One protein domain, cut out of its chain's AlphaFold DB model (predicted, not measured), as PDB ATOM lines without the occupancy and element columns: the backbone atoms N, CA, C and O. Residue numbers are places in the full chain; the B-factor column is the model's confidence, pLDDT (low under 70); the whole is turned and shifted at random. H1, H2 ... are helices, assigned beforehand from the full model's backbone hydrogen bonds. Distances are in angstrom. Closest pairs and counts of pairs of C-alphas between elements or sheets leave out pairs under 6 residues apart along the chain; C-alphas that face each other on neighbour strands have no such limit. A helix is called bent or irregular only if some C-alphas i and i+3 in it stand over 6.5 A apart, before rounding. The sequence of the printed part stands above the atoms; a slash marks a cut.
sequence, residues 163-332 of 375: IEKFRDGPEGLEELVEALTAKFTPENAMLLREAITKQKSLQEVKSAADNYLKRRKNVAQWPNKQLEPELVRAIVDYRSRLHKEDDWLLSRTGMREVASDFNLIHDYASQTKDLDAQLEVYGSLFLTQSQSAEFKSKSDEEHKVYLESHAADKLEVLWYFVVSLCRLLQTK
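AT A GLANCE: This is residues 163 to 332 of the 375 residues of an uncharacterized protein of Verrucomicrobia bacterium (UniProt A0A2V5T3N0). The long helix H3 runs through the domain like a beam: H2 folds back beside its first part, H9 crosses it, and H4 and H5 pack on its later part, H5 crossing it about at right angles. After residue 269, where H5 ends, the chain turns into H6, which with H8 and the small H7 makes a group toward the end of the longest axis that lies opposite the first residues of H5. Residues 220 to 226, of which 224 to 226 belong to H4, stick out. The 170 printed residues hold nine named helices, H1 to H9 in chain order, and no named strand: the class is all helix, with the helix packing mostly crossed. The whole is only just compact, close to loose, with a radius of gyration of the C-alphas of 18.2 A, and only just flat, spanning 56 by 49 by 27 A.

IN THESE COORDINATES: Find C-alpha 186 at (164.611, 236.514, 164.110); from there H3 runs 42.4 A to C-alpha 214 at (189.681, 208.727, 184.044). Before it look for H1, residues 163 to 168, and H2, residues 170 to 181. After it come H4, residues 224 to 242, 26.5 A long, and H5, residues 250 to 269, 24.8 A. Then follow H6, residues 272 to 286, H7, residues 289 to 295, and H8, residues 300 to 310. H9, residues 312 to 329, runs 25.7 A to C-alpha 329 at (164.001, 220.705, 164.164). Four helices are irregular: H5 and H6, where C-alphas 252 and 255 are 7.2 A and 281 and 284 are 7.7 A apart, and, only just, H2 and H8, with 6.6 A for 171 to 174 and for 301 to 304.

HOW THE PARTS SIT: Begin at the hub, H3, which touches H2, H4, H5 and H9. Its residues 191 to 203 touch H9 at a steep tilt of 51 degrees, closest at the C-alphas of Ala 195 and Leu 325, 4.9 A. H2 and H3 form a hairpin at 15 degrees, closest at C-alphas 181 and 189, 5.2 A. H4 touches H3 at C-alphas 234 and 209, 5.1 A, and H5 at C-alphas 235 and 258, 6.2 A. H5 is about perpendicular to H3 at 84 degrees, closest at C-alphas 265 and 206, 6.7 A. Farther out, H6 touches H8 at 89 degrees, with C-alphas 283 and 307 5.8 A apart, and H9 at C-alphas 279 and 312, 6.6 A. H1 forms a hairpin with H2, closest at C-alphas 166 and 172, 4.0 A, and only just touches H6, with 3 pairs of C-alphas within 8 A. H7 is close to but not clearly touching H6 and H8, both at 6.8 A. Every O i to N i+4 pair is within hydrogen-bond range in H1, H7 and H9; the counts are 6 of 8 in H2, 22 of 25 in H3, 13 of 15 in H4, 13 of 16 in H5, 8 of 11 in H6 and 5 of 7 in H8.

THE WHOLE: Look to Ser 251 and Ser 297 for the C-alphas farthest apart, 57.1 A. The printed part has no cut, and no link is long. The mean pLDDT of the printed part is 90.5, and no printed residue is under 70.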
ATOM      1  N   ILE A 163     185.081 231.684 160.523       96.06
ATOM      2  CA  ILE A 163     185.803 230.419 160.327       96.06
ATOM      3  C   ILE A 163     187.267 230.532 160.761       96.06
ATOM      4  O   ILE A 163     187.791 229.569 161.309       96.06
ATOM      5  N   GLU A 164     187.921 231.686 160.596       95.25
ATOM      6  CA  GLU A 164     189.303 231.856 161.078       95.25
ATOM      7  C   GLU A 164     189.394 231.730 162.600       95.25
ATOM      8  O   GLU A 164     190.210 230.960 163.098       95.25
ATOM      9  N   LYS A 165     188.484 232.373 163.344       95.31
ATOM     10  CA  LYS A 165     188.403 232.186 164.802       95.31
ATOM     11  C   LYS A 165     188.177 230.729 165.188       95.31
ATOM     12  O   LYS A 165     188.785 230.228 166.127       95.31
ATOM     13  N   PHE A 166     187.311 230.037 164.454       96.88
ATOM     14  CA  PHE A 166     187.061 228.625 164.711       96.88
ATOM     15  C   PHE A 166     188.267 227.739 164.376       96.88
ATOM     16  O   PHE A 166     188.445 226.698 164.996       96.88
ATOM     17  N   ARG A 167     189.127 228.129 163.428       96.25
ATOM     18  CA  ARG A 167     190.381 227.416 163.133       96.25
ATOM     19  C   ARG A 167     191.399 227.540 164.261       96.25
ATOM     20  O   ARG A 167     192.150 226.581 164.463       96.25
ATOM     21  N   ASP A 168     191.397 228.653 164.992       95.56
ATOM     22  CA  ASP A 168     192.268 228.858 166.155       95.56
ATOM     23  C   ASP A 168     191.903 227.919 167.316       95.56
ATOM     24  O   ASP A 168     192.803 227.377 167.963       95.56
ATOM     25  N   GLY A 169     190.611 227.634 167.516       94.69
ATOM     26  CA  GLY A 169     190.159 226.694 168.539       94.69
ATOM     27  C   GLY A 169     188.649 226.403 168.525       94.69
ATOM     28  O   GLY A 169     187.865 227.161 167.943       94.69
ATOM     29  N   PRO A 170     188.213 225.291 169.156       93.25
ATOM     30  CA  PRO A 170     186.805 224.883 169.203       93.25
ATOM     31  C   PRO A 170     185.884 225.904 169.893       93.25
ATOM     32  O   PRO A 170     184.681 225.909 169.635       93.25
ATOM     33  N   GLU A 171     186.424 226.788 170.733       92.81
ATOM     34  CA  GLU A 171     185.714 227.912 171.346       92.81
ATOM     35  C   GLU A 171     185.163 228.911 170.319       92.81
ATOM     36  O   GLU A 171     184.120 229.513 170.565       92.81
ATOM     37  N   GLY A 172     185.784 229.014 169.136       94.81
ATOM     38  CA  GLY A 172     185.310 229.873 168.047       94.81
ATOM     39  C   GLY A 172     183.993 229.412 167.408       94.81
ATOM     40  O   GLY A 172     183.489 230.064 166.490       94.81
ATOM     41  N   LEU A 173     183.418 228.288 167.864       95.88
ATOM     42  CA  LEU A 173     182.112 227.809 167.411       95.88
ATOM     43  C   LEU A 173     181.014 228.838 167.696       95.88
ATOM     44  O   LEU A 173     180.068 228.945 166.922       95.88
ATOM     45  N   GLU A 174     181.122 229.604 168.782       95.19
ATOM     46  CA  GLU A 174     180.123 230.618 169.130       95.19
ATOM     47  C   GLU A 174     180.032 231.712 168.071       95.19
ATOM     48  O   GLU A 174     178.938 232.028 167.605       95.19
ATOM     49  N   GLU A 175     181.168 232.249 167.628       95.75
ATOM     50  CA  GLU A 175     181.190 233.241 166.557       95.75
ATOM     51  C   GLU A 175     180.765 232.669 165.211       95.75
ATOM     52  O   GLU A 175     180.109 233.363 164.433       95.75
ATOM     53  N   LEU A 176     181.093 231.403 164.945       95.88
ATOM     54  CA  LEU A 176     180.610 230.691 163.766       95.88
ATOM     55  C   LEU A 176     179.078 230.614 163.757       95.88
ATOM     56  O   LEU A 176     178.442 230.919 162.747       95.88
ATOM     57  N   VAL A 177     178.483 230.244 164.893       96.69
ATOM     58  CA  VAL A 177     177.029 230.158 165.059       96.69
ATOM     59  C   VAL A 177     176.387 231.539 165.020       96.69
ATOM     60  O   VAL A 177     175.315 231.669 164.436       96.69
ATOM     61  N   GLU A 178     177.011 232.579 165.565       96.56
ATOM     62  CA  GLU A 178     176.485 233.947 165.479       96.56
ATOM     63  C   GLU A 178     176.489 234.456 164.027       96.56
ATOM     64  O   GLU A 178     175.485 234.985 163.545       96.56
ATOM     65  N   ALA A 179     177.573 234.215 163.285       96.94
ATOM     66  CA  ALA A 179     177.653 234.544 161.863       96.94
ATOM     67  C   ALA A 179     176.614 233.775 161.032       96.94
ATOM     68  O   ALA A 179     176.041 234.333 160.091       96.94
ATOM     69  N   LEU A 180     176.343 232.516 161.393       96.19
ATOM     70  CA  LEU A 180     175.278 231.726 160.788       96.19
ATOM     71  C   LEU A 180     173.898 232.280 161.163       96.19
ATOM     72  O   LEU A 180     173.066 232.453 160.287       96.19
ATOM     73  N   THR A 181     173.676 232.634 162.430       96.69
ATOM     74  CA  THR A 181     172.420 233.202 162.961       96.69
ATOM     75  C   THR A 181     172.026 234.488 162.243       96.69
ATOM     76  O   THR A 181     170.846 234.705 161.978       96.69
ATOM     77  N   ALA A 182     173.001 235.299 161.829       96.06
ATOM     78  CA  ALA A 182     172.767 236.495 161.020       96.06
ATOM     79  C   ALA A 182     172.176 236.213 159.619       96.06
ATOM     80  O   ALA A 182     171.768 237.150 158.934       96.06
ATOM     81  N   LYS A 183     172.137 234.948 159.174       96.19
ATOM     82  CA  LYS A 183     171.499 234.507 157.920       96.19
ATOM     83  C   LYS A 183     170.029 234.116 158.081       96.19
ATOM     84  O   LYS A 183     169.402 233.755 157.093       96.19
ATOM     85  N   PHE A 184     169.495 234.170 159.300       96.81
ATOM     86  CA  PHE A 184     168.142 233.724 159.617       96.81
ATOM     87  C   PHE A 184     167.237 234.888 159.983       96.81
ATOM     88  O   PHE A 184     167.669 235.925 160.493       96.81
ATOM     89  N   THR A 185     165.943 234.675 159.777       94.62
ATOM     90  CA  THR A 185     164.907 235.505 160.383       94.62
ATOM     91  C   THR A 185     165.010 235.464 161.917       94.62
ATOM     92  O   THR A 185     165.483 234.474 162.479       94.62
ATOM     93  N   PRO A 186     164.548 236.500 162.644       93.00
ATOM     94  CA  PRO A 186     164.611 236.514 164.110       93.00
ATOM     95  C   PRO A 186     163.919 235.321 164.787       93.00
ATOM     96  O   PRO A 186     164.347 234.897 165.859       93.00
ATOM     97  N   GLU A 187     162.866 234.786 164.165       89.62
ATOM     98  CA  GLU A 187     162.135 233.615 164.650       89.62
ATOM     99  C   GLU A 187     162.990 232.346 164.550       89.62
ATOM    100  O   GLU A 187     163.227 231.678 165.560       89.62
ATOM    101  N   ASN A 188     163.559 232.070 163.373       94.25
ATOM    102  CA  ASN A 188     164.405 230.895 163.167       94.25
ATOM    103  C   ASN A 188     165.804 231.043 163.783       94.25
ATOM    104  O   ASN A 188     166.420 230.047 164.145       94.25
ATOM    105  N   ALA A 189     166.299 232.260 164.005       95.50
ATOM    106  CA  ALA A 189     167.556 232.515 164.711       95.50
ATOM    107  C   ALA A 189     167.585 231.889 166.119       95.50
ATOM    108  O   ALA A 189     168.640 231.481 166.613       95.50
ATOM    109  N   MET A 190     166.422 231.765 166.770       93.69
ATOM    110  CA  MET A 190     166.319 231.121 168.079       93.69
ATOM    111  C   MET A 190     166.672 229.633 168.043       93.69
ATOM    112  O   MET A 190     167.243 229.136 169.013       93.69
ATOM    113  N   LEU A 191     166.417 228.940 166.929       95.25
ATOM    114  CA  LEU A 191     166.814 227.543 166.739       95.25
ATOM    115  C   LEU A 191     168.329 227.371 166.917       95.25
ATOM    116  O   LEU A 191     168.771 226.481 167.643       95.25
ATOM    117  N   LEU A 192     169.126 228.247 166.298       96.38
ATOM    118  CA  LEU A 192     170.588 228.175 166.338       96.38
ATOM    119  C   LEU A 192     171.129 228.502 167.737       96.38
ATOM    120  O   LEU A 192     172.023 227.816 168.235       96.38
ATOM    121  N   ARG A 193     170.536 229.496 168.407       95.56
ATOM    122  CA  ARG A 193     170.882 229.877 169.788       95.56
ATOM    123  C   ARG A 193     170.552 228.778 170.801       95.56
ATOM    124  O   ARG A 193     171.343 228.496 171.705       95.56
ATOM    125  N   GLU A 194     169.405 228.120 170.644       94.94
ATOM    126  CA  GLU A 194     169.046 226.953 171.454       94.94
ATOM    127  C   GLU A 194     169.995 225.774 171.170       94.94
ATOM    128  O   GLU A 194     170.431 225.098 172.106       94.94
ATOM    129  N   ALA A 195     170.371 225.553 169.903       95.19
ATOM    130  CA  ALA A 195     171.268 224.470 169.501       95.19
ATOM    131  C   ALA A 195     172.667 224.611 170.117       95.19
ATOM    132  O   ALA A 195     173.168 223.645 170.693       95.19
ATOM    133  N   ILE A 196     173.275 225.803 170.072       95.94
ATOM    134  CA  ILE A 196     174.599 226.029 170.676       95.94
ATOM    135  C   ILE A 196     174.559 225.915 172.204       95.94
ATOM    136  O   ILE A 196     175.472 225.364 172.811       95.94
ATOM    137  N   THR A 197     173.463 226.336 172.842       93.81
ATOM    138  CA  THR A 197     173.283 226.170 174.294       93.81
ATOM    139  C   THR A 197     173.224 224.689 174.682       93.81
ATOM    140  O   THR A 197     173.878 224.262 175.636       93.81
ATOM    141  N   LYS A 198     172.473 223.877 173.922       90.31
ATOM    142  CA  LYS A 198     172.414 222.419 174.121       90.31
ATOM    143  C   LYS A 198     173.764 221.752 173.869       90.31
ATOM    144  O   LYS A 198     174.165 220.898 174.657       90.31
ATOM    145  N   GLN A 199     174.471 222.168 172.821       92.25
ATOM    146  CA  GLN A 199     175.802 221.667 172.491       92.25
ATOM    147  C   GLN A 199     176.802 221.916 173.629       92.25
ATOM    148  O   GLN A 199     177.490 220.981 174.042       92.25
ATOM    149  N   LYS A 200     176.832 223.133 174.189       91.50
ATOM    150  CA  LYS A 200     177.699 223.481 175.325       91.50
ATOM    151  C   LYS A 200     177.388 222.635 176.552       91.50
ATOM    152  O   LYS A 200     178.291 222.029 177.123       91.50
ATOM    153  N   SER A 201     176.105 222.527 176.911       88.25
ATOM    154  CA  SER A 201     175.696 221.692 178.043       88.25
ATOM    155  C   SER A 201     176.136 220.239 177.857       88.25
ATOM    156  O   SER A 201     176.591 219.622 178.817       88.25
ATOM    157  N   LEU A 202     176.048 219.697 176.640       86.88
ATOM    158  CA  LEU A 202     176.507 218.342 176.351       86.88
ATOM    159  C   LEU A 202     178.028 218.198 176.498       86.88
ATOM    160  O   LEU A 202     178.485 217.226 177.099       86.88
ATOM    161  N   GLN A 203     178.807 219.153 175.985       87.44
ATOM    162  CA  GLN A 203     180.267 219.144 176.118       87.44
ATOM    163  C   GLN A 203     180.712 219.180 177.585       87.44
ATOM    164  O   GLN A 203     181.627 218.452 177.980       87.44
ATOM    165  N   GLU A 204     180.031 219.961 178.422       89.94
ATOM    166  CA  GLU A 204     180.303 220.002 179.859       89.94
ATOM    167  C   GLU A 204     179.991 218.666 180.544       89.94
ATOM    168  O   GLU A 204     180.807 218.167 181.326       89.94
ATOM    169  N   VAL A 205     178.847 218.049 180.221       89.88
ATOM    170  CA  VAL A 205     178.465 216.739 180.770       89.88
ATOM    171  C   VAL A 205     179.443 215.654 180.318       89.88
ATOM    172  O   VAL A 205     179.909 214.873 181.150       89.88
ATOM    173  N   LYS A 206     179.811 215.624 179.030       88.81
ATOM    174  CA  LYS A 206     180.806 214.689 178.484       88.81
ATOM    175  C   LYS A 206     182.156 214.860 179.170       88.81
ATOM    176  O   LYS A 206     182.705 213.893 179.687       88.81
ATOM    177  N   SER A 207     182.650 216.091 179.275       89.38
ATOM    178  CA  SER A 207     183.911 216.391 179.961       89.38
ATOM    179  C   SER A 207     183.883 215.960 181.430       89.38
ATOM    180  O   SER A 207     184.861 215.415 181.952       89.38
ATOM    181  N   ALA A 208     182.760 216.166 182.121       90.94
ATOM    182  CA  ALA A 208     182.581 215.707 183.493       90.94
ATOM    183  C   ALA A 208     182.578 214.173 183.595       90.94
ATOM    184  O   ALA A 208     183.212 213.629 184.506       90.94
ATOM    185  N   ALA A 209     181.920 213.488 182.658       90.25
ATOM    186  CA  ALA A 209     181.900 212.034 182.566       90.25
ATOM    187  C   ALA A 209     183.286 211.448 182.274       90.25
ATOM    188  O   ALA A 209     183.743 210.563 183.000       90.25
ATOM    189  N   ASP A 210     184.010 211.995 181.301       88.88
ATOM    190  CA  ASP A 210     185.365 211.566 180.959       88.88
ATOM    191  C   ASP A 210     186.316 211.750 182.148       88.88
ATOM    192  O   ASP A 210     187.086 210.852 182.492       88.88
ATOM    193  N   ASN A 211     186.230 212.886 182.845       91.25
ATOM    194  CA  ASN A 211     187.029 213.145 184.044       91.25
ATOM    195  C   ASN A 211     186.676 212.219 185.213       91.25
ATOM    196  O   ASN A 211     187.553 211.862 186.004       91.25
ATOM    197  N   TYR A 212     185.407 211.831 185.341       90.75
ATOM    198  CA  TYR A 212     184.969 210.842 186.318       90.75
ATOM    199  C   TYR A 212     185.561 209.463 186.004       90.75
ATOM    200  O   TYR A 212     186.177 208.838 186.871       90.75
ATOM    201  N   LEU A 213     185.445 209.024 184.749       88.50
ATOM    202  CA  LEU A 213     185.926 207.727 184.284       88.50
ATOM    203  C   LEU A 213     187.459 207.629 184.324       88.50
ATOM    204  O   LEU A 213     187.984 206.619 184.785       88.50
ATOM    205  N   LYS A 214     188.202 208.689 183.975       88.69
ATOM    206  CA  LYS A 214     189.681 208.727 184.044       88.69
ATOM    207  C   LYS A 214     190.251 208.415 185.434       88.69
ATOM    208  O   LYS A 214     191.392 207.975 185.545       88.69
ATOM    209  N   ARG A 215     189.478 208.619 186.508       88.75
ATOM    210  CA  ARG A 215     189.893 208.300 187.891       88.75
ATOM    211  C   ARG A 215     189.820 206.804 188.208       88.75
ATOM    212  O   ARG A 215     190.311 206.371 189.251       88.75
ATOM    213  N   ARG A 216     189.184 206.010 187.348       87.38
ATOM    214  CA  ARG A 216     189.038 204.562 187.498       87.38
ATOM    215  C   ARG A 216     190.171 203.849 186.756       87.38
ATOM    216  O   ARG A 216     190.629 204.283 185.704       87.38
ATOM    217  N   LYS A 217     190.636 202.722 187.299       85.75
ATOM    218  CA  LYS A 217     191.694 201.918 186.667       85.75
ATOM    219  C   LYS A 217     191.120 201.065 185.533       85.75
ATOM    220  O   LYS A 217     190.082 200.432 185.711       85.75
ATOM    221  N   ASN A 218     191.850 200.992 184.418       83.75
ATOM    222  CA  ASN A 218     191.588 200.101 183.281       83.75
ATOM    223  C   ASN A 218     190.226 200.297 182.579       83.75
ATOM    224  O   ASN A 218     189.713 199.344 181.999       83.75
ATOM    225  N   VAL A 219     189.648 201.507 182.590       83.88
ATOM    226  CA  VAL A 219     188.330 201.775 181.966       83.88
ATOM    227  C   VAL A 219     188.278 201.400 180.491       83.88
ATOM    228  O   VAL A 219     187.278 200.856 180.041       83.88
ATOM    229  N   ALA A 220     189.364 201.619 179.745       81.12
ATOM    230  CA  ALA A 220     189.433 201.287 178.321       81.12
ATOM    231  C   ALA A 220     189.201 199.791 178.014       81.12
ATOM    232  O   ALA A 220     188.927 199.438 176.874       81.12
ATOM    233  N   GLN A 221     189.324 198.909 179.013       86.00
ATOM    234  CA  GLN A 221     189.108 197.464 178.877       86.00
ATOM    235  C   GLN A 221     187.719 197.022 179.356       86.00
ATOM    236  O   GLN A 221     187.401 195.833 179.307       86.00
ATOM    237  N   TRP A 222     186.906 197.939 179.884       86.19
ATOM    238  CA  TRP A 222     185.612 197.586 180.453       86.19
ATOM    239  C   TRP A 222     184.596 197.260 179.353       86.19
ATOM    240  O   TRP A 222     184.500 197.986 178.365       86.19
ATOM    241  N   PRO A 223     183.785 196.199 179.521       88.00
ATOM    242  CA  PRO A 223     182.649 195.960 178.640       88.00
ATOM    243  C   PRO A 223     181.568 197.033 178.848       88.00
ATOM    244  O   PRO A 223     181.411 197.550 179.956       88.00
ATOM    245  N   ASN A 224     180.736 197.293 177.830       84.94
ATOM    246  CA  ASN A 224     179.660 198.300 177.903       84.94
ATOM    247  C   ASN A 224     178.742 198.124 179.124       84.94
ATOM    248  O   ASN A 224     178.410 199.096 179.790       84.94
ATOM    249  N   LYS A 225     178.428 196.875 179.499       88.75
ATOM    250  CA  LYS A 225     177.614 196.556 180.689       88.75
ATOM    251  C   LYS A 225     178.191 197.099 182.005       88.75
ATOM    252  O   LYS A 225     177.454 197.251 182.972       88.75
ATOM    253  N   GLN A 226     179.501 197.339 182.055       89.00
ATOM    254  CA  GLN A 226     180.190 197.951 183.188       89.00
ATOM    255  C   GLN A 226     180.368 199.465 183.002       89.00
ATOM    256  O   GLN A 226     180.335 200.204 183.983       89.00
ATOM    257  N   LEU A 227     180.542 199.928 181.762       87.75
ATOM    258  CA  LEU A 227     180.728 201.342 181.436       87.75
ATOM    259  C   LEU A 227     179.441 202.162 181.619       87.75
ATOM    260  O   LEU A 227     179.481 203.234 182.216       87.75
ATOM    261  N   GLU A 228     178.304 201.659 181.135       91.12
ATOM    262  CA  GLU A 228     177.036 202.401 181.109       91.12
ATOM    263  C   GLU A 228     176.550 202.833 182.505       91.12
ATOM    264  O   GLU A 228     176.238 204.015 182.669       91.12
ATOM    265  N   PRO A 229     176.543 201.972 183.547       92.69
ATOM    266  CA  PRO A 229     176.145 202.403 184.888       92.69
ATOM    267  C   PRO A 229     177.059 203.487 185.474       92.69
ATOM    268  O   PRO A 229     176.591 204.382 186.179       92.69
ATOM    269  N   GLU A 230     178.362 203.427 185.185       92.81
ATOM    270  CA  GLU A 230     179.333 204.420 185.659       92.81
ATOM    271  C   GLU A 230     179.188 205.748 184.908       92.81
ATOM    272  O   GLU A 230     179.320 206.805 185.524       92.81
ATOM    273  N   LEU A 231     178.834 205.708 183.620       91.38
ATOM    274  CA  LEU A 231     178.481 206.898 182.851       91.38
ATOM    275  C   LEU A 231     177.222 207.569 183.418       91.38
ATOM    276  O   LEU A 231     177.245 208.764 183.700       91.38
ATOM    277  N   VAL A 232     176.153 206.802 183.669       93.69
ATOM    278  CA  VAL A 232     174.930 207.320 184.313       93.69
ATOM    279  C   VAL A 232     175.260 207.957 185.661       93.69
ATOM    280  O   VAL A 232     174.813 209.067 185.947       93.69
ATOM    281  N   ARG A 233     176.088 207.297 186.477       94.12
ATOM    282  CA  ARG A 233     176.523 207.836 187.769       94.12
ATOM    283  C   ARG A 233     177.283 209.152 187.619       94.12
ATOM    284  O   ARG A 233     177.011 210.085 188.368       94.12
ATOM    285  N   ALA A 234     178.187 209.249 186.649       93.81
ATOM    286  CA  ALA A 234     178.932 210.474 186.391       93.81
ATOM    287  C   ALA A 234     178.016 211.642 185.991       93.81
ATOM    288  O   ALA A 234     178.198 212.760 186.479       93.81
ATOM    289  N   ILE A 235     177.010 211.371 185.153       94.56
ATOM    290  CA  ILE A 235     176.012 212.358 184.719       94.56
ATOM    291  C   ILE A 235     175.172 212.826 185.912       94.56
ATOM    292  O   ILE A 235     175.040 214.031 186.127       94.56
ATOM    293  N   VAL A 236     174.657 211.896 186.728       94.31
ATOM    294  CA  VAL A 236     173.900 212.222 187.951       94.31
ATOM    295  C   VAL A 236     174.747 213.079 188.893       94.31
ATOM    296  O   VAL A 236     174.301 214.147 189.313       94.31
ATOM    297  N   ASP A 237     175.987 212.664 189.170       92.31
ATOM    298  CA  ASP A 237     176.904 213.382 190.059       92.31
ATOM    299  C   ASP A 237     177.215 214.799 189.548       92.31
ATOM    300  O   ASP A 237     177.424 215.714 190.347       92.31
ATOM    301  N   TYR A 238     177.313 214.996 188.231       93.56
ATOM    302  CA  TYR A 238     177.518 216.313 187.626       93.56
ATOM    303  C   TYR A 238     176.255 217.181 187.717       93.56
ATOM    304  O   TYR A 238     176.327 218.281 188.266       93.56
ATOM    305  N   ARG A 239     175.089 216.682 187.282       91.94
ATOM    306  CA  ARG A 239     173.822 217.437 187.304       91.94
ATOM    307  C   ARG A 239     173.392 217.810 188.723       91.94
ATOM    308  O   ARG A 239     173.029 218.956 188.963       91.94
ATOM    309  N   SER A 240     173.547 216.904 189.691       91.00
ATOM    310  CA  SER A 240     173.290 217.210 191.108       91.00
ATOM    311  C   SER A 240     174.208 218.305 191.661       91.00
ATOM    312  O   SER A 240     173.814 219.046 192.554       91.00
ATOM    313  N   ARG A 241     175.443 218.430 191.150       91.38
ATOM    314  CA  ARG A 241     176.349 219.526 191.531       91.38
ATOM    315  C   ARG A 241     175.986 220.850 190.867       91.38
ATOM    316  O   ARG A 241     176.227 221.884 191.484       91.38
ATOM    317  N   LEU A 242     175.459 220.809 189.645       90.00
ATOM    318  CA  LEU A 242     175.009 221.989 188.907       90.00
ATOM    319  C   LEU A 242     173.746 222.592 189.540       90.00
ATOM    320  O   LEU A 242     173.665 223.802 189.700       90.00
ATOM    321  N   HIS A 243     172.814 221.745 189.981       89.44
ATOM    322  CA  HIS A 243     171.540 222.147 190.585       89.44
ATOM    323  C   HIS A 243     171.538 222.095 192.119       89.44
ATOM    324  O   HIS A 243     170.535 221.741 192.728       89.44
ATOM    325  N   LYS A 244     172.657 222.422 192.776       87.56
ATOM    326  CA  LYS A 244     172.734 222.393 194.253       87.56
ATOM    327  C   LYS A 244     171.732 223.315 194.946       87.56
ATOM    328  O   LYS A 244     171.338 223.023 196.069       87.56
ATOM    329  N   GLU A 245     171.383 224.415 194.289       87.31
ATOM    330  CA  GLU A 245     170.545 225.482 194.842       87.31
ATOM    331  C   GLU A 245     169.077 225.386 194.383       87.31
ATOM    332  O   GLU A 245     168.248 226.174 194.832       87.31
ATOM    333  N   ASP A 246     168.741 224.410 193.529       87.12
ATOM    334  CA  ASP A 246     167.412 224.266 192.926       87.12
ATOM    335  C   ASP A 246     166.744 222.935 193.327       87.12
ATOM    336  O   ASP A 246     167.406 221.959 193.680       87.12
ATOM    337  N   ASP A 247     165.416 222.851 193.178       85.06
ATOM    338  CA  ASP A 247     164.594 221.649 193.432       85.06
ATOM    339  C   ASP A 247     164.749 220.558 192.341       85.06
ATOM    340  O   ASP A 247     163.780 219.930 191.886       85.06
ATOM    341  N   TRP A 248     165.979 220.317 191.886       90.62
ATOM    342  CA  TRP A 248     166.270 219.274 190.912       90.62
ATOM    343  C   TRP A 248     166.190 217.898 191.571       90.62
ATOM    344  O   TRP A 248     167.038 217.490 192.364       90.62
ATOM    345  N   LEU A 249     165.136 217.160 191.230       89.81
ATOM    346  CA  LEU A 249     164.874 215.826 191.758       89.81
ATOM    347  C   LEU A 249     164.834 214.812 190.621       89.81
ATOM    348  O   LEU A 249     164.108 214.994 189.637       89.81
ATOM    349  N   LEU A 250     165.533 213.688 190.804       89.56
ATOM    350  CA  LEU A 250     165.498 212.551 189.878       89.56
ATOM    351  C   LEU A 250     164.060 212.084 189.604       89.56
ATOM    352  O   LEU A 250     163.716 211.801 188.460       89.56
ATOM    353  N   SER A 251     163.207 212.077 190.631       87.69
ATOM    354  CA  SER A 251     161.797 211.675 190.544       87.69
ATOM    355  C   SER A 251     160.901 212.630 189.748       87.69
ATOM    356  O   SER A 251     159.761 212.276 189.458       87.69
ATOM    357  N   ARG A 252     161.382 213.834 189.413       85.62
ATOM    358  CA  ARG A 252     160.652 214.826 188.617       85.62
ATOM    359  C   ARG A 252     161.241 214.904 187.211       85.62
ATOM    360  O   ARG A 252     160.869 214.124 186.341       85.62
ATOM    361  N   THR A 253     162.155 215.842 186.979       83.19
ATOM    362  CA  THR A 253     162.777 216.077 185.667       83.19
ATOM    363  C   THR A 253     164.157 215.443 185.552       83.19
ATOM    364  O   THR A 253     164.566 215.099 184.444       83.19
ATOM    365  N   GLY A 254     164.843 215.205 186.675       89.19
ATOM    366  CA  GLY A 254     166.253 214.827 186.672       89.19
ATOM    367  C   GLY A 254     166.549 213.522 185.937       89.19
ATOM    368  O   GLY A 254     167.492 213.470 185.155       89.19
ATOM    369  N   MET A 255     165.716 212.482 186.085       90.44
ATOM    370  CA  MET A 255     165.924 211.237 185.330       90.44
ATOM    371  C   MET A 255     165.752 211.414 183.820       90.44
ATOM    372  O   MET A 255     166.432 210.735 183.055       90.44
ATOM    373  N   ARG A 256     164.870 212.319 183.375       83.94
ATOM    374  CA  ARG A 256     164.685 212.597 181.944       83.94
ATOM    375  C   ARG A 256     165.913 213.294 181.363       83.94
ATOM    376  O   ARG A 256     166.346 212.935 180.274       83.94
ATOM    377  N   GLU A 257     166.477 214.251 182.094       86.88
ATOM    378  CA  GLU A 257     167.716 214.935 181.706       86.88
ATOM    379  C   GLU A 257     168.898 213.963 181.662       86.88
ATOM    380  O   GLU A 257     169.584 213.890 180.648       86.88
ATOM    381  N   VAL A 258     169.072 213.138 182.700       91.38
ATOM    382  CA  VAL A 258     170.135 212.122 182.754       91.38
ATOM    383  C   VAL A 258     170.015 211.130 181.597       91.38
ATOM    384  O   VAL A 258     171.012 210.827 180.950       91.38
ATOM    385  N   ALA A 259     168.806 210.638 181.309       87.88
ATOM    386  CA  ALA A 259     168.575 209.738 180.181       87.88
ATOM    387  C   ALA A 259     168.876 210.416 178.834       87.88
ATOM    388  O   ALA A 259     169.472 209.799 177.956       87.88
ATOM    389  N   SER A 260     168.503 211.692 178.680       82.81
ATOM    390  CA  SER A 260     168.806 212.478 177.480       82.81
ATOM    391  C   SER A 260     170.314 212.650 177.272       82.81
ATOM    392  O   SER A 260     170.804 212.408 176.171       82.81
ATOM    393  N   ASP A 261     171.048 213.036 178.317       88.88
ATOM    394  CA  ASP A 261     172.505 213.205 178.280       88.88
ATOM    395  C   ASP A 261     173.225 211.874 178.017       88.88
ATOM    396  O   ASP A 261     174.166 211.810 177.226       88.88
ATOM    397  N   PHE A 262     172.761 210.791 178.644       89.19
ATOM    398  CA  PHE A 262     173.313 209.453 178.444       89.19
ATOM    399  C   PHE A 262     173.162 208.998 176.990       89.19
ATOM    400  O   PHE A 262     174.141 208.569 176.377       89.19
ATOM    401  N   ASN A 263     171.960 209.143 176.422       82.38
ATOM    402  CA  ASN A 263     171.706 208.796 175.026       82.38
ATOM    403  C   ASN A 263     172.569 209.644 174.083       82.38
ATOM    404  O   ASN A 263     173.175 209.094 173.174       82.38
ATOM    405  N   LEU A 264     172.714 210.951 174.341       78.62
ATOM    406  CA  LEU A 264     173.586 211.837 173.557       78.62
ATOM    407  C   LEU A 264     175.044 211.367 173.520       78.62
ATOM    408  O   LEU A 264     175.652 211.294 172.451       78.62
ATOM    409  N   ILE A 265     175.608 211.044 174.685       83.88
ATOM    410  CA  ILE A 265     176.995 210.575 174.786       83.88
ATOM    411  C   ILE A 265     177.152 209.217 174.091       83.88
ATOM    412  O   ILE A 265     178.150 208.979 173.409       83.88
ATOM    413  N   HIS A 266     176.164 208.331 174.226       80.44
ATOM    414  CA  HIS A 266     176.185 207.029 173.569       80.44
ATOM    415  C   HIS A 266     176.092 207.144 172.041       80.44
ATOM    416  O   HIS A 266     176.883 206.527 171.323       80.44
ATOM    417  N   ASP A 267     175.175 207.975 171.542       75.25
ATOM    418  CA  ASP A 267     175.000 208.239 170.115       75.25
ATOM    419  C   ASP A 267     176.303 208.752 169.503       75.25
ATOM    420  O   ASP A 267     176.704 208.288 168.437       75.25
ATOM    421  N   TYR A 268     177.015 209.631 170.211       71.44
ATOM    422  CA  TYR A 268     178.336 210.083 169.796       71.44
ATOM    423  C   TYR A 268     179.364 208.963 169.719       71.44
ATOM    424  O   TYR A 268     180.036 208.802 168.701       71.44
ATOM    425  N   ALA A 269     179.490 208.175 170.790       72.19
ATOM    426  CA  ALA A 269     180.458 207.088 170.842       72.19
ATOM    427  C   ALA A 269     180.234 206.102 169.686       72.19
ATOM    428  O   ALA A 269     181.196 205.634 169.077       72.19
ATOM    429  N   SER A 270     178.971 205.858 169.320       70.50
ATOM    430  CA  SER A 270     178.598 205.005 168.187       70.50
ATOM    431  C   SER A 270     178.973 205.574 166.807       70.50
ATOM    432  O   SER A 270     178.985 204.830 165.827       70.50
ATOM    433  N   GLN A 271     179.293 206.869 166.722       72.06
ATOM    434  CA  GLN A 271     179.500 207.624 165.478       72.06
ATOM    435  C   GLN A 271     180.938 208.100 165.265       72.06
ATOM    436  O   GLN A 271     181.231 208.712 164.244       72.06
ATOM    437  N   THR A 272     181.850 207.769 166.178       71.19
ATOM    438  CA  THR A 272     183.288 208.073 166.057       71.19
ATOM    439  C   THR A 272     183.867 207.664 164.700       71.19
ATOM    440  O   THR A 272     184.546 208.461 164.071       71.19
ATOM    441  N   LYS A 273     183.499 206.490 164.170       74.19
ATOM    442  CA  LYS A 273     183.949 206.048 162.835       74.19
ATOM    443  C   LYS A 273     183.481 206.946 161.690       74.19
ATOM    444  O   LYS A 273     184.217 207.127 160.724       74.19
ATOM    445  N   ASP A 274     182.252 207.456 161.771       78.00
ATOM    446  CA  ASP A 274     181.731 208.371 160.753       78.00
ATOM    447  C   ASP A 274     182.513 209.691 160.825       78.00
ATOM    448  O   ASP A 274     182.905 210.218 159.788       78.00
ATOM    449  N   LEU A 275     182.813 210.182 162.033       82.56
ATOM    450  CA  LEU A 275     183.622 211.386 162.239       82.56
ATOM    451  C   LEU A 275     185.070 211.231 161.781       82.56
ATOM    452  O   LEU A 275     185.578 212.160 161.166       82.56
ATOM    453  N   ASP A 276     185.703 210.076 161.992       86.50
ATOM    454  CA  ASP A 276     187.050 209.800 161.477       86.50
ATOM    455  C   ASP A 276     187.083 209.923 159.945       86.50
ATOM    456  O   ASP A 276     187.960 210.575 159.381       86.50
ATOM    457  N   ALA A 277     186.075 209.370 159.262       87.69
ATOM    458  CA  ALA A 277     185.949 209.502 157.813       87.69
ATOM    459  C   ALA A 277     185.693 210.959 157.384       87.69
ATOM    460  O   ALA A 277     186.233 211.415 156.377       87.69
ATOM    461  N   GLN A 278     184.890 211.719 158.140       89.88
ATOM    462  CA  GLN A 278     184.698 213.150 157.880       89.88
ATOM    463  C   GLN A 278     185.985 213.952 158.129       89.88
ATOM    464  O   GLN A 278     186.253 214.904 157.400       89.88
ATOM    465  N   LEU A 279     186.790 213.575 159.122       92.12
ATOM    466  CA  LEU A 279     188.058 214.218 159.446       92.12
ATOM    467  C   LEU A 279     189.075 214.022 158.324       92.12
ATOM    468  O   LEU A 279     189.721 214.986 157.924       92.12
ATOM    469  N   GLU A 280     189.169 212.814 157.772       91.00
ATOM    470  CA  GLU A 280     190.041 212.517 156.632       91.00
ATOM    471  C   GLU A 280     189.666 213.345 155.388       91.00
ATOM    472  O   GLU A 280     190.549 213.796 154.659       91.00
ATOM    473  N   VAL A 281     188.372 213.604 155.162       90.62
ATOM    474  CA  VAL A 281     187.889 214.349 153.985       90.62
ATOM    475  C   VAL A 281     187.916 215.870 154.186       90.62
ATOM    476  O   VAL A 281     188.284 216.607 153.273       90.62
ATOM    477  N   TYR A 282     187.509 216.359 155.359       93.00
ATOM    478  CA  TYR A 282     187.251 217.783 155.607       93.00
ATOM    479  C   TYR A 282     188.192 218.424 156.625       93.00
ATOM    480  O   TYR A 282     188.201 219.649 156.749       93.00
ATOM    481  N   GLY A 283     189.001 217.644 157.345       93.62
ATOM    482  CA  GLY A 283     189.833 218.134 158.446       93.62
ATOM    483  C   GLY A 283     190.763 219.276 158.044       93.62
ATOM    484  O   GLY A 283     190.929 220.235 158.799       93.62
ATOM    485  N   SER A 284     191.299 219.245 156.819       94.88
ATOM    486  CA  SER A 284     192.189 220.294 156.311       94.88
ATOM    487  C   SER A 284     191.523 221.671 156.203       94.88
ATOM    488  O   SER A 284     192.223 222.682 156.216       94.88
ATOM    489  N   LEU A 285     190.188 221.740 156.108       94.62
ATOM    490  CA  LEU A 285     189.432 223.000 156.056       94.62
ATOM    491  C   LEU A 285     189.431 223.746 157.400       94.62
ATOM    492  O   LEU A 285     189.187 224.957 157.429       94.62
ATOM    493  N   PHE A 286     189.724 223.034 158.491       96.00
ATOM    494  CA  PHE A 286     189.742 223.539 159.866       96.00
ATOM    495  C   PHE A 286     191.159 223.809 160.397       96.00
ATOM    496  O   PHE A 286     191.329 224.122 161.577       96.00
ATOM    497  N   LEU A 287     192.173 223.713 159.537       96.19
ATOM    498  CA  LEU A 287     193.544 224.100 159.855       96.19
ATOM    499  C   LEU A 287     193.730 225.609 159.671       96.19
ATOM    500  O   LEU A 287     193.222 226.190 158.712       96.19
ATOM    501  N   THR A 288     194.510 226.235 160.552       95.88
ATOM    502  CA  THR A 288     194.978 227.614 160.345       95.88
ATOM    503  C   THR A 288     195.890 227.692 159.119       95.88
ATOM    504  O   THR A 288     196.400 226.682 158.630       95.88
ATOM    505  N   GLN A 289     196.169 228.900 158.622       93.00
ATOM    506  CA  GLN A 289     197.068 229.074 157.475       93.00
ATOM    507  C   GLN A 289     198.462 228.465 157.717       93.00
ATOM    508  O   GLN A 289     199.025 227.833 156.821       93.00
ATOM    509  N   SER A 290     198.993 228.612 158.936       94.56
ATOM    510  CA  SER A 290     200.276 228.023 159.342       94.56
ATOM    511  C   SER A 290     200.214 226.493 159.353       94.56
ATOM    512  O   SER A 290     201.045 225.828 158.733       94.56
ATOM    513  N   GLN A 291     199.171 225.929 159.971       96.06
ATOM    514  CA  GLN A 291     198.959 224.480 160.028       96.06
ATOM    515  C   GLN A 291     198.726 223.876 158.639       96.06
ATOM    516  O   GLN A 291     199.203 222.789 158.348       96.06
ATOM    517  N   SER A 292     198.031 224.583 157.745       94.38
ATOM    518  CA  SER A 292     197.805 224.136 156.368       94.38
ATOM    519  C   SER A 292     199.109 224.064 155.567       94.38
ATOM    520  O   SER A 292     199.299 223.145 154.769       94.38
ATOM    521  N   ALA A 293     200.033 225.007 155.785       94.00
ATOM    522  CA  ALA A 293     201.354 224.970 155.165       94.00
ATOM    523  C   ALA A 293     202.193 223.786 155.679       94.00
ATOM    524  O   ALA A 293     202.839 223.114 154.878       94.00
ATOM    525  N   GLU A 294     202.139 223.506 156.984       94.44
ATOM    526  CA  GLU A 294     202.810 222.351 157.592       94.44
ATOM    527  C   GLU A 294     202.171 221.019 157.172       94.44
ATOM    528  O   GLU A 294     202.865 220.037 156.937       94.44
ATOM    529  N   PHE A 295     200.847 220.973 157.034       94.44
ATOM    530  CA  PHE A 295     200.126 219.785 156.590       94.44
ATOM    531  C   PHE A 295     200.556 219.365 155.182       94.44
ATOM    532  O   PHE A 295     200.817 218.194 154.949       94.44
ATOM    533  N   LYS A 296     200.724 220.323 154.262       93.06
ATOM    534  CA  LYS A 296     201.149 220.053 152.877       93.06
ATOM    535  C   LYS A 296     202.565 219.485 152.743       93.06
ATOM    536  O   LYS A 296     202.890 218.974 151.676       93.06
ATOM    537  N   SER A 297     203.420 219.633 153.755       92.12
ATOM    538  CA  SER A 297     204.784 219.091 153.738       92.12
ATOM    539  C   SER A 297     204.907 217.721 154.409       92.12
ATOM    540  O   SER A 297     206.006 217.164 154.422       92.12
ATOM    541  N   LYS A 298     203.813 217.183 154.961       92.12
ATOM    542  CA  LYS A 298     203.778 215.871 155.615       92.12
ATOM    543  C   LYS A 298     203.564 214.743 154.615       92.12
ATOM    544  O   LYS A 298     203.140 214.958 153.483       92.12
ATOM    545  N   SER A 299     203.910 213.539 155.052       91.44
ATOM    546  CA  SER A 299     203.590 212.305 154.334       91.44
ATOM    547  C   SER A 299     202.122 211.907 154.517       91.44
ATOM    548  O   SER A 299     201.464 212.326 155.474       91.44
ATOM    549  N   ASP A 300     201.623 211.046 153.628       85.31
ATOM    550  CA  ASP A 300     200.256 210.519 153.709       85.31
ATOM    551  C   ASP A 300     200.007 209.760 155.022       85.31
ATOM    552  O   ASP A 300     198.924 209.856 155.602       85.31
ATOM    553  N   GLU A 301     201.022 209.066 155.549       84.69
ATOM    554  CA  GLU A 301     200.949 208.373 156.837       84.69
ATOM    555  C   GLU A 301     200.840 209.338 158.033       84.69
ATOM    556  O   GLU A 301     200.225 209.009 159.049       84.69
ATOM    557  N   GLU A 302     201.409 210.541 157.922       91.81
ATOM    558  CA  GLU A 302     201.380 211.570 158.967       91.81
ATOM    559  C   GLU A 302     200.128 212.450 158.904       91.81
ATOM    560  O   GLU A 302     199.751 213.043 159.919       91.81
ATOM    561  N   HIS A 303     199.466 212.533 157.744       92.25
ATOM    562  CA  HIS A 303     198.273 213.359 157.555       92.25
ATOM    563  C   HIS A 303     197.192 213.042 158.582       92.25
ATOM    564  O   HIS A 303     196.657 213.957 159.209       92.25
ATOM    565  N   LYS A 304     196.907 211.756 158.802       90.69
ATOM    566  CA  LYS A 304     195.867 211.334 159.743       90.69
ATOM    567  C   LYS A 304     196.144 211.827 161.162       90.69
ATOM    568  O   LYS A 304     195.317 212.525 161.738       90.69
ATOM    569  N   VAL A 305     197.335 211.540 161.686       93.19
ATOM    570  CA  VAL A 305     197.750 211.946 163.040       93.19
ATOM    571  C   VAL A 305     197.759 213.473 163.180       93.19
ATOM    572  O   VAL A 305     197.419 214.025 164.230       93.19
ATOM    573  N   TYR A 306     198.126 214.185 162.114       95.75
ATOM    574  CA  TYR A 306     198.115 215.641 162.123       95.75
ATOM    575  C   TYR A 306     196.697 216.217 162.178       95.75
ATOM    576  O   TYR A 306     196.434 217.118 162.974       95.75
ATOM    577  N   LEU A 307     195.768 215.681 161.383       95.69
ATOM    578  CA  LEU A 307     194.364 216.096 161.418       95.69
ATOM    579  C   LEU A 307     193.706 215.733 162.753       95.69
ATOM    580  O   LEU A 307     192.987 216.557 163.315       95.69
ATOM    581  N   GLU A 308     194.004 214.556 163.302       93.25
ATOM    582  CA  GLU A 308     193.539 214.142 164.631       93.25
ATOM    583  C   GLU A 308     193.977 215.132 165.718       93.25
ATOM    584  O   GLU A 308     193.176 215.525 166.558       93.25
ATOM    585  N   SER A 309     195.223 215.605 165.669       94.31
ATOM    586  CA  SER A 309     195.760 216.528 166.679       94.31
ATOM    587  C   SER A 309     195.334 217.989 166.511       94.31
ATOM    588  O   SER A 309     195.357 218.730 167.491       94.31
ATOM    589  N   HIS A 310     194.951 218.419 165.304       95.69
ATOM    590  CA  HIS A 310     194.695 219.838 165.020       95.69
ATOM    591  C   HIS A 310     193.263 220.155 164.599       95.69
ATOM    592  O   HIS A 310     192.898 221.329 164.624       95.69
ATOM    593  N   ALA A 311     192.450 219.176 164.198       95.81
ATOM    594  CA  ALA A 311     191.107 219.401 163.659       95.81
ATOM    595  C   ALA A 311     190.003 218.544 164.302       95.81
ATOM    596  O   ALA A 311     188.840 218.941 164.213       95.81
ATOM    597  N   ALA A 312     190.329 217.435 164.979       92.94
ATOM    598  CA  ALA A 312     189.323 216.531 165.549       92.94
ATOM    599  C   ALA A 312     188.378 217.226 166.540       92.94
ATOM    600  O   ALA A 312     187.164 217.156 166.362       92.94
ATOM    601  N   ASP A 313     188.913 217.973 167.512       92.25
ATOM    602  CA  ASP A 313     188.099 218.659 168.528       92.25
ATOM    603  C   ASP A 313     187.130 219.677 167.904       92.25
ATOM    604  O   ASP A 313     185.980 219.796 168.327       92.25
ATOM    605  N   LYS A 314     187.565 220.376 166.846       94.69
ATOM    606  CA  LYS A 314     186.727 221.322 166.091       94.69
ATOM    607  C   LYS A 314     185.597 220.593 165.368       94.69
ATOM    608  O   LYS A 314     184.435 220.987 165.456       94.69
ATOM    609  N   LEU A 315     185.918 219.501 164.681       93.12
ATOM    610  CA  LEU A 315     184.915 218.705 163.984       93.12
ATOM    611  C   LEU A 315     183.908 218.078 164.964       93.12
ATOM    612  O   LEU A 315     182.712 218.060 164.677       93.12
ATOM    613  N   GLU A 316     184.371 217.642 166.139       90.38
ATOM    614  CA  GLU A 316     183.534 217.119 167.223       90.38
ATOM    615  C   GLU A 316     182.538 218.172 167.732       90.38
ATOM    616  O   GLU A 316     181.333 217.906 167.790       90.38
ATOM    617  N   VAL A 317     183.001 219.378 168.091       92.81
ATOM    618  CA  VAL A 317     182.089 220.409 168.617       92.81
ATOM    619  C   VAL A 317     181.074 220.855 167.566       92.81
ATOM    620  O   VAL A 317     179.903 221.058 167.907       92.81
ATOM    621  N   LEU A 318     181.484 220.926 166.293       94.75
ATOM    622  CA  LEU A 318     180.589 221.222 165.179       94.75
ATOM    623  C   LEU A 318     179.562 220.101 164.981       94.75
ATOM    624  O   LEU A 318     178.380 220.383 164.802       94.75
ATOM    625  N   TRP A 319     179.973 218.834 165.066       92.06
ATOM    626  CA  TRP A 319     179.064 217.691 164.965       92.06
ATOM    627  C   TRP A 319     177.970 217.744 166.033       92.06
ATOM    628  O   TRP A 319     176.786 217.619 165.715       92.06
ATOM    629  N   TYR A 320     178.327 218.014 167.290       90.44
ATOM    630  CA  TYR A 320     177.338 218.162 168.360       90.44
ATOM    631  C   TYR A 320     176.394 219.333 168.171       90.44
ATOM    632  O   TYR A 320     175.219 219.232 168.538       90.44
ATOM    633  N   PHE A 321     176.882 220.429 167.596       94.62
ATOM    634  CA  PHE A 321     176.021 221.541 167.233       94.62
ATOM    635  C   PHE A 321     174.989 221.096 166.193       94.62
ATOM    636  O   PHE A 321     173.794 221.285 166.409       94.62
ATOM    637  N   VAL A 322     175.423 220.412 165.130       94.69
ATOM    638  CA  VAL A 322     174.529 219.913 164.073       94.69
ATOM    639  C   VAL A 322     173.532 218.876 164.597       94.69
ATOM    640  O   VAL A 322     172.347 218.955 164.282       94.69
ATOM    641  N   VAL A 323     173.954 217.944 165.455       91.31
ATOM    642  CA  VAL A 323     173.030 216.998 166.106       91.31
ATOM    643  C   VAL A 323     171.997 217.734 166.959       91.31
ATOM    644  O   VAL A 323     170.805 217.435 166.877       91.31
ATOM    645  N   SER A 324     172.424 218.722 167.750       92.31
ATOM    646  CA  SER A 324     171.514 219.508 168.593       92.31
ATOM    647  C   SER A 324     170.507 220.299 167.755       92.31
ATOM    648  O   SER A 324     169.322 220.331 168.085       92.31
ATOM    649  N   LEU A 325     170.966 220.872 166.643       95.19
ATOM    650  CA  LEU A 325     170.151 221.582 165.665       95.19
ATOM    651  C   LEU A 325     169.083 220.664 165.055       95.19
ATOM    652  O   LEU A 325     167.893 220.964 165.119       95.19
ATOM    653  N   CYS A 326     169.487 219.504 164.529       94.25
ATOM    654  CA  CYS A 326     168.563 218.554 163.913       94.25
ATOM    655  C   CYS A 326     167.574 217.955 164.918       94.25
ATOM    656  O   CYS A 326     166.433 217.691 164.554       94.25
ATOM    657  N   ARG A 327     167.960 217.780 166.188       91.50
ATOM    658  CA  ARG A 327     167.018 217.377 167.245       91.50
ATOM    659  C   ARG A 327     165.977 218.449 167.512       91.50
ATOM    660  O   ARG A 327     164.805 218.117 167.650       91.50
ATOM    661  N   LEU A 328     166.379 219.718 167.560       92.94
ATOM    662  CA  LEU A 328     165.448 220.829 167.748       92.94
ATOM    663  C   LEU A 328     164.454 220.941 166.588       92.94
ATOM    664  O   LEU A 328     163.263 221.082 166.861       92.94
ATOM    665  N   LEU A 329     164.893 220.757 165.337       93.62
ATOM    666  CA  LEU A 329     164.001 220.705 164.164       93.62
ATOM    667  C   LEU A 329     162.875 219.658 164.302       93.62
ATOM    668  O   LEU A 329     161.808 219.817 163.720       93.62
ATOM    669  N   GLN A 330     163.078 218.617 165.115       90.94
ATOM    670  CA  GLN A 330     162.101 217.557 165.386       90.94
ATOM    671  C   GLN A 330     161.246 217.819 166.644       90.94
ATOM    672  O   GLN A 330     160.693 216.882 167.224       90.94
ATOM    673  N   THR A 331     161.134 219.073 167.104       87.19
ATOM    674  CA  THR A 331     160.364 219.422 168.318       87.19
ATOM    675  C   THR A 331     159.191 220.363 168.064       87.19
ATOM    676  O   THR A 331     158.055 220.013 168.384       87.19
ATOM    677  N   LYS A 332     159.457 221.547 167.511       87.81
ATOM    678  CA  LYS A 332     158.483 222.610 167.230       87.81
ATOM    679  C   LYS A 332     158.345 222.792 165.721       87.81
ATOM    680  O   LYS A 332     159.065 222.150 164.965       87.81
TER     681      LYS A 332